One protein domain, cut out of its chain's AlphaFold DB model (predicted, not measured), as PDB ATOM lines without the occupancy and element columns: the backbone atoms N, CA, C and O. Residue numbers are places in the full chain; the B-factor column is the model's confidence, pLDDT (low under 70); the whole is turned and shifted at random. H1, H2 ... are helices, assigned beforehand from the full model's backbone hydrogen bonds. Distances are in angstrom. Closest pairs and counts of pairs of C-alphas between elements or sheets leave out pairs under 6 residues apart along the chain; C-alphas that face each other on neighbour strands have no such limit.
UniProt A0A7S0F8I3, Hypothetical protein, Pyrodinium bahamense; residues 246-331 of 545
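Overview. This is residues 246 to 331 of the 545 residues of the protein "Hypothetical protein" of Pyrodinium bahamense (UniProt A0A7S0F8I3). This is a long, thin chain folded back on itself: it runs out through residues 246 to 258, H1 and H2, turns at the far end in residues 285 to 290, which stick out, and comes back through short H3 and long H4. Only the first part of H4 packs beside H1, and the rest of H4 runs on beyond it. The printed part has 86 residues with four named helices, in the order H1, H2, H3, H4, and no named strand; its class is all helix. It is an extended rod with a radius of gyration of the C-alphas of 19.7 A, spanning 68 by 22 by 13 A.

Along the chain. H4, residues 301 to 330, is the longest helix at 44.1 A; it begins at C-alpha 301 (-18.824, -7.985, 11.772) and ends at C-alpha 330 (-56.272, 0.387, -10.025). H1, residues 259 to 276, is 25.7 A long and begins at C-alpha 259 (-25.172, 5.333, 1.812). H2 holds residues 278 to 286 over 13.2 A, and H3 residues 293 to 296 over 5.7 A.

Arrangement. H4 touches H1 with residues 301 to 309 alone, at a shallow tilt of 27 degrees, opposite ways; the closest C-alphas, of Asp 269 and Ala 301, are 5.7 A apart. H3 is close to H1 but not clearly touching, with the C-alphas of Cys 275 and Cys 296 closest at 5.6 A. H2 and H4 are apart. Every O i to N i+4 pair is within hydrogen-bond range in H1, against 4 of 5 in H2 and 24 of 26 in H4; H3 is too short for such a pair.

Size, cuts and confidence. The farthest C-alphas, of Asn 288 and Asn 331, are 68.6 A apart. The printed part has no cut, no link between helices is long, and no printed residue is under 70 in pLDDT.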
ATOM      1  N   LEU A 246     -47.041   3.218 -12.017       82.88
ATOM      2  CA  LEU A 246     -45.942   3.366 -11.069       82.88
ATOM      3  C   LEU A 246     -45.093   2.088 -11.018       82.88
ATOM      4  O   LEU A 246     -45.587   1.007 -10.695       82.88
ATOM      5  N   VAL A 247     -43.794   2.221 -11.269       85.00
ATOM      6  CA  VAL A 247     -42.839   1.122 -11.144       85.00
ATOM      7  C   VAL A 247     -42.265   1.138  -9.728       85.00
ATOM      8  O   VAL A 247     -41.412   1.953  -9.393       85.00
ATOM      9  N   LEU A 248     -42.760   0.251  -8.862       85.31
ATOM     10  CA  LEU A 248     -42.384   0.240  -7.441       85.31
ATOM     11  C   LEU A 248     -40.892  -0.034  -7.205       85.31
ATOM     12  O   LEU A 248     -40.351   0.447  -6.214       85.31
ATOM     13  N   SER A 249     -40.215  -0.756  -8.103       83.19
ATOM     14  CA  SER A 249     -38.768  -0.997  -7.993       83.19
ATOM     15  C   SER A 249     -37.938   0.283  -8.055       83.19
ATOM     16  O   SER A 249     -36.865   0.325  -7.469       83.19
ATOM     17  N   ASP A 250     -38.446   1.343  -8.685       83.75
ATOM     18  CA  ASP A 250     -37.729   2.619  -8.786       83.75
ATOM     19  C   ASP A 250     -37.708   3.371  -7.440       83.75
ATOM     20  O   ASP A 250     -36.867   4.237  -7.215       83.75
ATOM     21  N   TYR A 251     -38.624   3.024  -6.527       83.75
ATOM     22  CA  TYR A 251     -38.768   3.634  -5.198       83.75
ATOM     23  C   TYR A 251     -38.184   2.775  -4.071       83.75
ATOM     24  O   TYR A 251     -38.020   3.254  -2.949       83.75
ATOM     25  N   PHE A 252     -37.880   1.511  -4.359       87.50
ATOM     26  CA  PHE A 252     -37.255   0.569  -3.437       87.50
ATOM     27  C   PHE A 252     -35.935   0.084  -4.050       87.50
ATOM     28  O   PHE A 252     -35.887  -1.036  -4.562       87.50
ATOM     29  N   PRO A 253     -34.877   0.922  -4.032       84.12
ATOM     30  CA  PRO A 253     -33.557   0.499  -4.483       84.12
ATOM     31  C   PRO A 253     -33.028  -0.635  -3.599       84.12
ATOM     32  O   PRO A 253     -33.483  -0.822  -2.464       84.12
ATOM     33  N   GLU A 254     -32.046  -1.377  -4.108       84.88
ATOM     34  CA  GLU A 254     -31.382  -2.404  -3.312       84.88
ATOM     35  C   GLU A 254     -30.767  -1.759  -2.059       84.88
ATOM     36  O   GLU A 254     -29.998  -0.801  -2.177       84.88
ATOM     37  N   PRO A 255     -31.088  -2.239  -0.840       85.56
ATOM     38  CA  PRO A 255     -30.617  -1.602   0.388       85.56
ATOM     39  C   PRO A 255     -29.094  -1.519   0.498       85.56
ATOM     40  O   PRO A 255     -28.591  -0.641   1.191       85.56
ATOM     41  N   SER A 256     -28.365  -2.411  -0.182       81.12
ATOM     42  CA  SER A 256     -26.901  -2.386  -0.274       81.12
ATOM     43  C   SER A 256     -26.350  -1.143  -0.963       81.12
ATOM     44  O   SER A 256     -25.206  -0.776  -0.704       81.12
ATOM     45  N   ASP A 257     -27.146  -0.509  -1.820       84.06
ATOM     46  CA  ASP A 257     -26.718   0.601  -2.671       84.06
ATOM     47  C   ASP A 257     -26.941   1.960  -1.986       84.06
ATOM     48  O   ASP A 257     -26.587   3.004  -2.527       84.06
ATOM     49  N   LEU A 258     -27.530   1.959  -0.786       86.19
ATOM     50  CA  LEU A 258     -27.788   3.158   0.003       86.19
ATOM     51  C   LEU A 258     -26.569   3.529   0.856       86.19
ATOM     52  O   LEU A 258     -26.014   2.682   1.554       86.19
ATOM     53  N   ASP A 259     -26.244   4.822   0.937       89.25
ATOM     54  CA  ASP A 259     -25.172   5.333   1.812       89.25
ATOM     55  C   ASP A 259     -25.352   4.898   3.277       89.25
ATOM     56  O   ASP A 259     -24.389   4.591   3.984       89.25
ATOM     57  N   ALA A 260     -26.607   4.795   3.724       89.50
ATOM     58  CA  ALA A 260     -26.963   4.316   5.055       89.50
ATOM     59  C   ALA A 260     -26.459   2.888   5.341       89.50
ATOM     60  O   ALA A 260     -26.145   2.577   6.490       89.50
ATOM     61  N   ALA A 261     -26.335   2.027   4.324       90.00
ATOM     62  CA  ALA A 261     -25.747   0.701   4.483       90.00
ATOM     63  C   ALA A 261     -24.240   0.784   4.762       90.00
ATOM     64  O   ALA A 261     -23.739   0.063   5.624       90.00
ATOM     65  N   GLY A 262     -23.531   1.709   4.106       90.81
ATOM     66  CA  GLY A 262     -22.125   1.996   4.398       90.81
ATOM     67  C   GLY A 262     -21.924   2.517   5.823       90.81
ATOM     68  O   GLY A 262     -21.048   2.037   6.542       90.81
ATOM     69  N   VAL A 263     -22.788   3.436   6.269       93.44
ATOM     70  CA  VAL A 263     -22.776   3.955   7.649       93.44
ATOM     71  C   VAL A 263     -23.038   2.842   8.666       93.44
ATOM     72  O   VAL A 263     -22.317   2.730   9.657       93.44
ATOM     73  N   LEU A 264     -24.036   1.988   8.416       92.62
ATOM     74  CA  LEU A 264     -24.350   0.854   9.286       92.62
ATOM     75  C   LEU A 264     -23.181  -0.132   9.373       92.62
ATOM     76  O   LEU A 264     -22.834  -0.565  10.471       92.62
ATOM     77  N   ARG A 265     -22.547  -0.451   8.238       93.25
ATOM     78  CA  ARG A 265     -21.347  -1.293   8.204       93.25
ATOM     79  C   ARG A 265     -20.232  -0.689   9.050       93.25
ATOM     80  O   ARG A 265     -19.720  -1.365   9.931       93.25
ATOM     81  N   GLY A 266     -19.938   0.597   8.861       93.44
ATOM     82  CA  GLY A 266     -18.923   1.296   9.649       93.44
ATOM     83  C   GLY A 266     -19.209   1.284  11.156       93.44
ATOM     84  O   GLY A 266     -18.283   1.153  11.956       93.44
ATOM     85  N   ALA A 267     -20.479   1.365  11.563       94.38
ATOM     86  CA  ALA A 267     -20.875   1.254  12.966       94.38
ATOM     87  C   ALA A 267     -20.667  -0.167  13.525       94.38
ATOM     88  O   ALA A 267     -20.163  -0.313  14.641       94.38
ATOM     89  N   VAL A 268     -21.006  -1.205  12.752       94.88
ATOM     90  CA  VAL A 268     -20.776  -2.614  13.124       94.88
ATOM     91  C   VAL A 268     -19.276  -2.909  13.224       94.88
ATOM     92  O   VAL A 268     -18.832  -3.489  14.216       94.88
ATOM     93  N   ASP A 269     -18.482  -2.435  12.261       94.00
ATOM     94  CA  ASP A 269     -17.021  -2.564  12.262       94.00
ATOM     95  C   ASP A 269     -16.396  -1.854  13.468       94.00
ATOM     96  O   ASP A 269     -15.528  -2.408  14.141       94.00
ATOM     97  N   SER A 270     -16.874  -0.647  13.791       94.88
ATOM     98  CA  SER A 270     -16.407   0.119  14.953       94.88
ATOM     99  C   SER A 270     -16.723  -0.591  16.270       94.88
ATOM    100  O   SER A 270     -15.868  -0.651  17.153       94.88
ATOM    101  N   LEU A 271     -17.924  -1.166  16.402       94.06
ATOM    102  CA  LEU A 271     -18.318  -1.942  17.580       94.06
ATOM    103  C   LEU A 271     -17.463  -3.209  17.725       94.06
ATOM    104  O   LEU A 271     -16.965  -3.493  18.815       94.06
ATOM    105  N   SER A 272     -17.251  -3.936  16.625       93.31
ATOM    106  CA  SER A 272     -16.372  -5.109  16.580       93.31
ATOM    107  C   SER A 272     -14.935  -4.749  16.974       93.31
ATOM    108  O   SER A 272     -14.345  -5.391  17.845       93.31
ATOM    109  N   GLY A 273     -14.398  -3.655  16.423       93.62
ATOM    110  CA  GLY A 273     -13.070  -3.138  16.752       93.62
ATOM    111  C   GLY A 273     -12.928  -2.739  18.223       93.62
ATOM    112  O   GLY A 273     -11.953  -3.124  18.873       93.62
ATOM    113  N   TYR A 274     -13.917  -2.034  18.779       93.94
ATOM    114  CA  TYR A 274     -13.948  -1.669  20.199       93.94
ATOM    115  C   TYR A 274     -13.970  -2.908  21.106       93.94
ATOM    116  O   TYR A 274     -13.214  -2.987  22.078       93.94
ATOM    117  N   CYS A 275     -14.784  -3.908  20.752       93.06
ATOM    118  CA  CYS A 275     -14.880  -5.177  21.468       93.06
ATOM    119  C   CYS A 275     -13.610  -6.029  21.384       93.06
ATOM    120  O   CYS A 275     -13.253  -6.691  22.358       93.06
ATOM    121  N   ALA A 276     -12.901  -6.004  20.254       89.81
ATOM    122  CA  ALA A 276     -11.635  -6.713  20.086       89.81
ATOM    123  C   ALA A 276     -10.457  -6.023  20.803       89.81
ATOM    124  O   ALA A 276      -9.508  -6.709  21.199       89.81
ATOM    125  N   GLY A 277     -10.521  -4.696  20.964       91.56
ATOM    126  CA  GLY A 277      -9.492  -3.856  21.582       91.56
ATOM    127  C   GLY A 277      -9.841  -3.404  23.002       91.56
ATOM    128  O   GLY A 277      -9.751  -4.182  23.952       91.56
ATOM    129  N   GLU A 278     -10.209  -2.126  23.144       91.25
ATOM    130  CA  GLU A 278     -10.359  -1.421  24.429       91.25
ATOM    131  C   GLU A 278     -11.294  -2.132  25.419       91.25
ATOM    132  O   GLU A 278     -10.970  -2.259  26.604       91.25
ATOM    133  N   ALA A 279     -12.442  -2.637  24.951       89.88
ATOM    134  CA  ALA A 279     -13.418  -3.279  25.828       89.88
ATOM    135  C   ALA A 279     -12.893  -4.600  26.400       89.88
ATOM    136  O   ALA A 279     -13.110  -4.895  27.573       89.88
ATOM    137  N   LYS A 280     -12.161  -5.384  25.600       90.88
ATOM    138  CA  LYS A 280     -11.599  -6.672  26.026       90.88
ATOM    139  C   LYS A 280     -10.632  -6.502  27.193       90.88
ATOM    140  O   LYS A 280     -10.693  -7.265  28.156       90.88
ATOM    141  N   GLU A 281      -9.755  -5.501  27.113       90.69
ATOM    142  CA  GLU A 281      -8.800  -5.193  28.181       90.69
ATOM    143  C   GLU A 281      -9.516  -4.703  29.445       90.69
ATOM    144  O   GLU A 281      -9.251  -5.198  30.544       90.69
ATOM    145  N   ALA A 282     -10.478  -3.788  29.288       91.56
ATOM    146  CA  ALA A 282     -11.267  -3.268  30.400       91.56
ATOM    147  C   ALA A 282     -12.099  -4.364  31.093       91.56
ATOM    148  O   ALA A 282     -12.156  -4.418  32.323       91.56
ATOM    149  N   PHE A 283     -12.710  -5.273  30.327       95.12
ATOM    150  CA  PHE A 283     -13.504  -6.384  30.856       95.12
ATOM    151  C   PHE A 283     -12.630  -7.416  31.575       95.12
ATOM    152  O   PHE A 283     -13.006  -7.886  32.650       95.12
ATOM    153  N   ALA A 284     -11.432  -7.712  31.060       91.19
ATOM    154  CA  ALA A 284     -10.481  -8.598  31.732       91.19
ATOM    155  C   ALA A 284     -10.048  -8.060  33.109       91.19
ATOM    156  O   ALA A 284      -9.872  -8.840  34.046       91.19
ATOM    157  N   ALA A 285      -9.928  -6.736  33.262       91.75
ATOM    158  CA  ALA A 285      -9.537  -6.104  34.524       91.75
ATOM    159  C   ALA A 285     -10.574  -6.273  35.655       91.75
ATOM    160  O   ALA A 285     -10.207  -6.237  36.831       91.75
ATOM    161  N   VAL A 286     -11.856  -6.482  35.324       92.75
ATOM    162  CA  VAL A 286     -12.959  -6.628  36.298       92.75
ATOM    163  C   VAL A 286     -13.543  -8.043  36.377       92.75
ATOM    164  O   VAL A 286     -14.431  -8.285  37.197       92.75
ATOM    165  N   ALA A 287     -13.008  -8.990  35.600       90.44
ATOM    166  CA  ALA A 287     -13.543 -10.347  35.441       90.44
ATOM    167  C   ALA A 287     -13.684 -11.144  36.755       90.44
ATOM    168  O   ALA A 287     -14.545 -12.012  36.865       90.44
ATOM    169  N   ASN A 288     -12.882 -10.830  37.780       91.12
ATOM    170  CA  ASN A 288     -12.967 -11.473  39.101       91.12
ATOM    171  C   ASN A 288     -14.177 -11.014  39.938       91.12
ATOM    172  O   ASN A 288     -14.489 -11.637  40.952       91.12
ATOM    173  N   THR A 289     -14.831  -9.920  39.537       93.12
ATOM    174  CA  THR A 289     -15.986  -9.330  40.230       93.12
ATOM    175  C   THR A 289     -17.263  -9.493  39.412       93.12
ATOM    176  O   THR A 289     -18.310  -9.818  39.966       93.12
ATOM    177  N   VAL A 290     -17.187  -9.261  38.099       92.81
ATOM    178  CA  VAL A 290     -18.307  -9.398  37.163       92.81
ATOM    179  C   VAL A 290     -17.774  -9.745  35.776       92.81
ATOM    180  O   VAL A 290     -16.833  -9.120  35.292       92.81
ATOM    181  N   ASP A 291     -18.383 -10.738  35.132       91.56
ATOM    182  CA  ASP A 291     -18.053 -11.100  33.756       91.56
ATOM    183  C   ASP A 291     -18.885 -10.266  32.774       91.56
ATOM    184  O   ASP A 291     -20.092 -10.462  32.629       91.56
ATOM    185  N   LEU A 292     -18.225  -9.308  32.120       92.81
ATOM    186  CA  LEU A 292     -18.813  -8.454  31.085       92.81
ATOM    187  C   LEU A 292     -18.522  -8.960  29.666       92.81
ATOM    188  O   LEU A 292     -19.042  -8.389  28.708       92.81
ATOM    189  N   SER A 293     -17.740 -10.035  29.508       87.50
ATOM    190  CA  SER A 293     -17.394 -10.579  28.190       87.50
ATOM    191  C   SER A 293     -18.603 -10.930  27.304       87.50
ATOM    192  O   SER A 293     -18.501 -10.704  26.095       87.50
ATOM    193  N   PRO A 294     -19.779 -11.346  27.834       93.44
ATOM    194  CA  PRO A 294     -20.955 -11.585  26.999       93.44
ATOM    195  C   PRO A 294     -21.479 -10.344  26.265       93.44
ATOM    196  O   PRO A 294     -22.153 -10.491  25.251       93.44
ATOM    197  N   LEU A 295     -21.166  -9.123  26.725       90.00
ATOM    198  CA  LEU A 295     -21.573  -7.887  26.038       90.00
ATOM    199  C   LEU A 295     -20.905  -7.728  24.662       90.00
ATOM    200  O   LEU A 295     -21.441  -7.030  23.806       90.00
ATOM    201  N   CYS A 296     -19.771  -8.400  24.443       91.94
ATOM    202  CA  CYS A 296     -19.082  -8.499  23.155       91.94
ATOM    203  C   CYS A 296     -19.274  -9.873  22.487       91.94
ATOM    204  O   CYS A 296     -18.537 -10.224  21.571       91.94
ATOM    205  N   GLY A 297     -20.236 -10.674  22.957       88.38
ATOM    206  CA  GLY A 297     -20.529 -12.018  22.456       88.38
ATOM    207  C   GLY A 297     -21.460 -12.034  21.243       88.38
ATOM    208  O   GLY A 297     -22.436 -12.780  21.252       88.38
ATOM    209  N   PHE A 298     -21.199 -11.193  20.242       89.25
ATOM    210  CA  PHE A 298     -21.895 -11.207  18.948       89.25
ATOM    211  C   PHE A 298     -20.999 -11.819  17.858       89.25
ATOM    212  O   PHE A 298     -19.796 -11.990  18.064       89.25
ATOM    213  N   ASP A 299     -21.595 -12.192  16.725       89.00
ATOM    214  CA  ASP A 299     -20.882 -12.806  15.596       89.00
ATOM    215  C   ASP A 299     -19.873 -11.843  14.935       89.00
ATOM    216  O   ASP A 299     -19.795 -10.657  15.257       89.00
ATOM    217  N   GLU A 300     -19.081 -12.337  13.981       91.19
ATOM    218  CA  GLU A 300     -18.151 -11.493  13.221       91.19
ATOM    219  C   GLU A 300     -18.885 -10.358  12.480       91.19
ATOM    220  O   GLU A 300     -20.026 -10.518  12.040       91.19
ATOM    221  N   ALA A 301     -18.220  -9.209  12.315       88.50
ATOM    222  CA  ALA A 301     -18.824  -7.985  11.772       88.50
ATOM    223  C   ALA A 301     -19.532  -8.200  10.421       88.50
ATOM    224  O   ALA A 301     -20.652  -7.725  10.235       88.50
ATOM    225  N   ASP A 302     -18.932  -8.984   9.519       90.19
ATOM    226  CA  ASP A 302     -19.530  -9.330   8.224       90.19
ATOM    227  C   ASP A 302     -20.822 -10.148   8.371       90.19
ATOM    228  O   ASP A 302     -21.780  -9.932   7.625       90.19
ATOM    229  N   ALA A 303     -20.881 -11.064   9.344       91.81
ATOM    230  CA  ALA A 303     -22.066 -11.875   9.614       91.81
ATOM    231  C   ALA A 303     -23.194 -11.028  10.220       91.81
ATOM    232  O   ALA A 303     -24.334 -11.112   9.763       91.81
ATOM    233  N   VAL A 304     -22.869 -10.154  11.180       92.38
ATOM    234  CA  VAL A 304     -23.834  -9.219  11.782       92.38
ATOM    235  C   VAL A 304     -24.370  -8.242  10.738       92.38
ATOM    236  O   VAL A 304     -25.580  -8.045  10.638       92.38
ATOM    237  N   PHE A 305     -23.497  -7.649   9.918       92.12
ATOM    238  CA  PHE A 305     -23.928  -6.771   8.833       92.12
ATOM    239  C   PHE A 305     -24.789  -7.523   7.810       92.12
ATOM    240  O   PHE A 305     -25.807  -6.993   7.363       92.12
ATOM    241  N   GLY A 306     -24.404  -8.751   7.453       91.69
ATOM    242  CA  GLY A 306     -25.167  -9.611   6.553       91.69
ATOM    243  C   GLY A 306     -26.590  -9.864   7.051       91.69
ATOM    244  O   GLY A 306     -27.536  -9.673   6.288       91.69
ATOM    245  N   ASP A 307     -26.753 -10.216   8.329       93.31
ATOM    246  CA  ASP A 307     -28.066 -10.440   8.950       93.31
ATOM    247  C   ASP A 307     -28.925  -9.163   8.964       93.31
ATOM    248  O   ASP A 307     -30.069  -9.159   8.502       93.31
ATOM    249  N   LEU A 308     -28.350  -8.032   9.391       92.38
ATOM    250  CA  LEU A 308     -29.051  -6.743   9.414       92.38
ATOM    251  C   LEU A 308     -29.466  -6.281   8.009       92.38
ATOM    252  O   LEU A 308     -30.595  -5.824   7.812       92.38
ATOM    253  N   SER A 309     -28.578  -6.416   7.021       90.50
ATOM    254  CA  SER A 309     -28.861  -6.069   5.625       90.50
ATOM    255  C   SER A 309     -29.959  -6.960   5.044       90.50
ATOM    256  O   SER A 309     -30.897  -6.457   4.419       90.50
ATOM    257  N   GLN A 310     -29.908  -8.267   5.314       92.56
ATOM    258  CA  GLN A 310     -30.933  -9.210   4.877       92.56
ATOM    259  C   GLN A 310     -32.301  -8.879   5.485       92.56
ATOM    260  O   GLN A 310     -33.299  -8.856   4.763       92.56
ATOM    261  N   ALA A 311     -32.357  -8.534   6.775       94.25
ATOM    262  CA  ALA A 311     -33.597  -8.144   7.440       94.25
ATOM    263  C   ALA A 311     -34.248  -6.903   6.795       94.25
ATOM    264  O   ALA A 311     -35.472  -6.861   6.615       94.25
ATOM    265  N   VAL A 312     -33.447  -5.901   6.406       93.69
ATOM    266  CA  VAL A 312     -33.935  -4.709   5.689       93.69
ATOM    267  C   VAL A 312     -34.433  -5.081   4.289       93.69
ATOM    268  O   VAL A 312     -35.537  -4.683   3.911       93.69
ATOM    269  N   THR A 313     -33.676  -5.893   3.551       92.38
ATOM    270  CA  THR A 313     -34.047  -6.385   2.214       92.38
ATOM    271  C   THR A 313     -35.360  -7.163   2.229       92.38
ATOM    272  O   THR A 313     -36.257  -6.900   1.424       92.38
ATOM    273  N   ASP A 314     -35.529  -8.086   3.175       93.75
ATOM    274  CA  ASP A 314     -36.758  -8.866   3.312       93.75
ATOM    275  C   ASP A 314     -37.950  -7.977   3.669       93.75
ATOM    276  O   ASP A 314     -39.066  -8.168   3.163       93.75
ATOM    277  N   ARG A 315     -37.723  -6.949   4.495       93.88
ATOM    278  CA  ARG A 315     -38.760  -5.976   4.831       93.88
ATOM    279  C   ARG A 315     -39.163  -5.132   3.624       93.88
ATOM    280  O   ARG A 315     -40.367  -4.965   3.414       93.88
ATOM    281  N   ALA A 316     -38.203  -4.650   2.834       91.44
ATOM    282  CA  ALA A 316     -38.451  -3.893   1.608       91.44
ATOM    283  C   ALA A 316     -39.282  -4.717   0.613       91.44
ATOM    284  O   ALA A 316     -40.368  -4.293   0.217       91.44
ATOM    285  N   LYS A 317     -38.862  -5.959   0.331       92.38
ATOM    286  CA  LYS A 317     -39.600  -6.899  -0.533       92.38
ATOM    287  C   LYS A 317     -41.020  -7.156  -0.031       92.38
ATOM    288  O   LYS A 317     -41.974  -7.136  -0.809       92.38
ATOM    289  N   SER A 318     -41.198  -7.356   1.277       94.44
ATOM    290  CA  SER A 318     -42.529  -7.560   1.867       94.44
ATOM    291  C   SER A 318     -43.451  -6.351   1.680       94.44
ATOM    292  O   SER A 318     -44.652  -6.526   1.456       94.44
ATOM    293  N   ILE A 319     -42.915  -5.130   1.777       93.62
ATOM    294  CA  ILE A 319     -43.678  -3.898   1.544       93.62
ATOM    295  C   ILE A 319     -44.020  -3.758   0.059       93.62
ATOM    296  O   ILE A 319     -45.190  -3.532  -0.245       93.62
ATOM    297  N   MET A 320     -43.063  -3.977  -0.851       92.44
ATOM    298  CA  MET A 320     -43.303  -3.936  -2.299       92.44
ATOM    299  C   MET A 320     -44.454  -4.856  -2.707       92.44
ATOM    300  O   MET A 320     -45.417  -4.389  -3.305       92.44
ATOM    301  N   VAL A 321     -44.445  -6.124  -2.279       93.44
ATOM    302  CA  VAL A 321     -45.523  -7.086  -2.589       93.44
ATOM    303  C   VAL A 321     -46.892  -6.604  -2.087       93.44
ATOM    304  O   VAL A 321     -47.924  -6.817  -2.732       93.44
ATOM    305  N   LYS A 322     -46.941  -5.947  -0.921       94.31
ATOM    306  CA  LYS A 322     -48.189  -5.370  -0.397       94.31
ATOM    307  C   LYS A 322     -48.647  -4.179  -1.236       94.31
ATOM    308  O   LYS A 322     -49.840  -4.091  -1.522       94.31
ATOM    309  N   LEU A 323     -47.729  -3.303  -1.641       93.56
ATOM    310  CA  LEU A 323     -48.024  -2.159  -2.502       93.56
ATOM    311  C   LEU A 323     -48.474  -2.608  -3.894       93.56
ATOM    312  O   LEU A 323     -49.493  -2.117  -4.361       93.56
ATOM    313  N   GLU A 324     -47.833  -3.608  -4.501       91.88
ATOM    314  CA  GLU A 324     -48.262  -4.220  -5.769       91.88
ATOM    315  C   GLU A 324     -49.686  -4.775  -5.661       91.88
ATOM    316  O   GLU A 324     -50.525  -4.585  -6.545       91.88
ATOM    317  N   LYS A 325     -50.004  -5.439  -4.542       91.44
ATOM    318  CA  LYS A 325     -51.360  -5.939  -4.293       91.44
ATOM    319  C   LYS A 325     -52.373  -4.796  -4.227       91.44
ATOM    320  O   LYS A 325     -53.451  -4.939  -4.804       91.44
ATOM    321  N   VAL A 326     -52.049  -3.687  -3.564       92.56
ATOM    322  CA  VAL A 326     -52.914  -2.497  -3.497       92.56
ATOM    323  C   VAL A 326     -53.042  -1.838  -4.876       92.56
ATOM    324  O   VAL A 326     -54.154  -1.671  -5.367       92.56
ATOM    325  N   GLN A 327     -51.922  -1.569  -5.547       90.06
ATOM    326  CA  GLN A 327     -51.842  -0.997  -6.892       90.06
ATOM    327  C   GLN A 327     -52.659  -1.801  -7.906       90.06
ATOM    328  O   GLN A 327     -53.317  -1.243  -8.778       90.06
ATOM    329  N   SER A 328     -52.690  -3.127  -7.765       90.25
ATOM    330  CA  SER A 328     -53.436  -3.990  -8.675       90.25
ATOM    331  C   SER A 328     -54.953  -3.739  -8.693       90.25
ATOM    332  O   SER A 328     -55.611  -4.198  -9.627       90.25
ATOM    333  N   TRP A 329     -55.514  -3.029  -7.706       90.31
ATOM    334  CA  TRP A 329     -56.919  -2.589  -7.678       90.31
ATOM    335  C   TRP A 329     -57.199  -1.352  -8.544       90.31
ATOM    336  O   TRP A 329     -58.357  -1.049  -8.826       90.31
ATOM    337  N   LEU A 330     -56.155  -0.675  -9.026       87.81
ATOM    338  CA  LEU A 330     -56.272   0.387 -10.025       87.81
ATOM    339  C   LEU A 330     -56.513  -0.163 -11.434       87.81
ATOM    340  O   LEU A 330     -56.914   0.581 -12.322       87.81
ATOM    341  N   ASN A 331     -56.299  -1.466 -11.659       85.50
ATOM    342  CA  ASN A 331     -56.617  -2.091 -12.937       85.50
ATOM    343  C   ASN A 331     -58.147  -2.168 -13.113       85.50
ATOM    344  O   ASN A 331     -58.789  -2.930 -12.379       85.50
TER     345      ASN A 331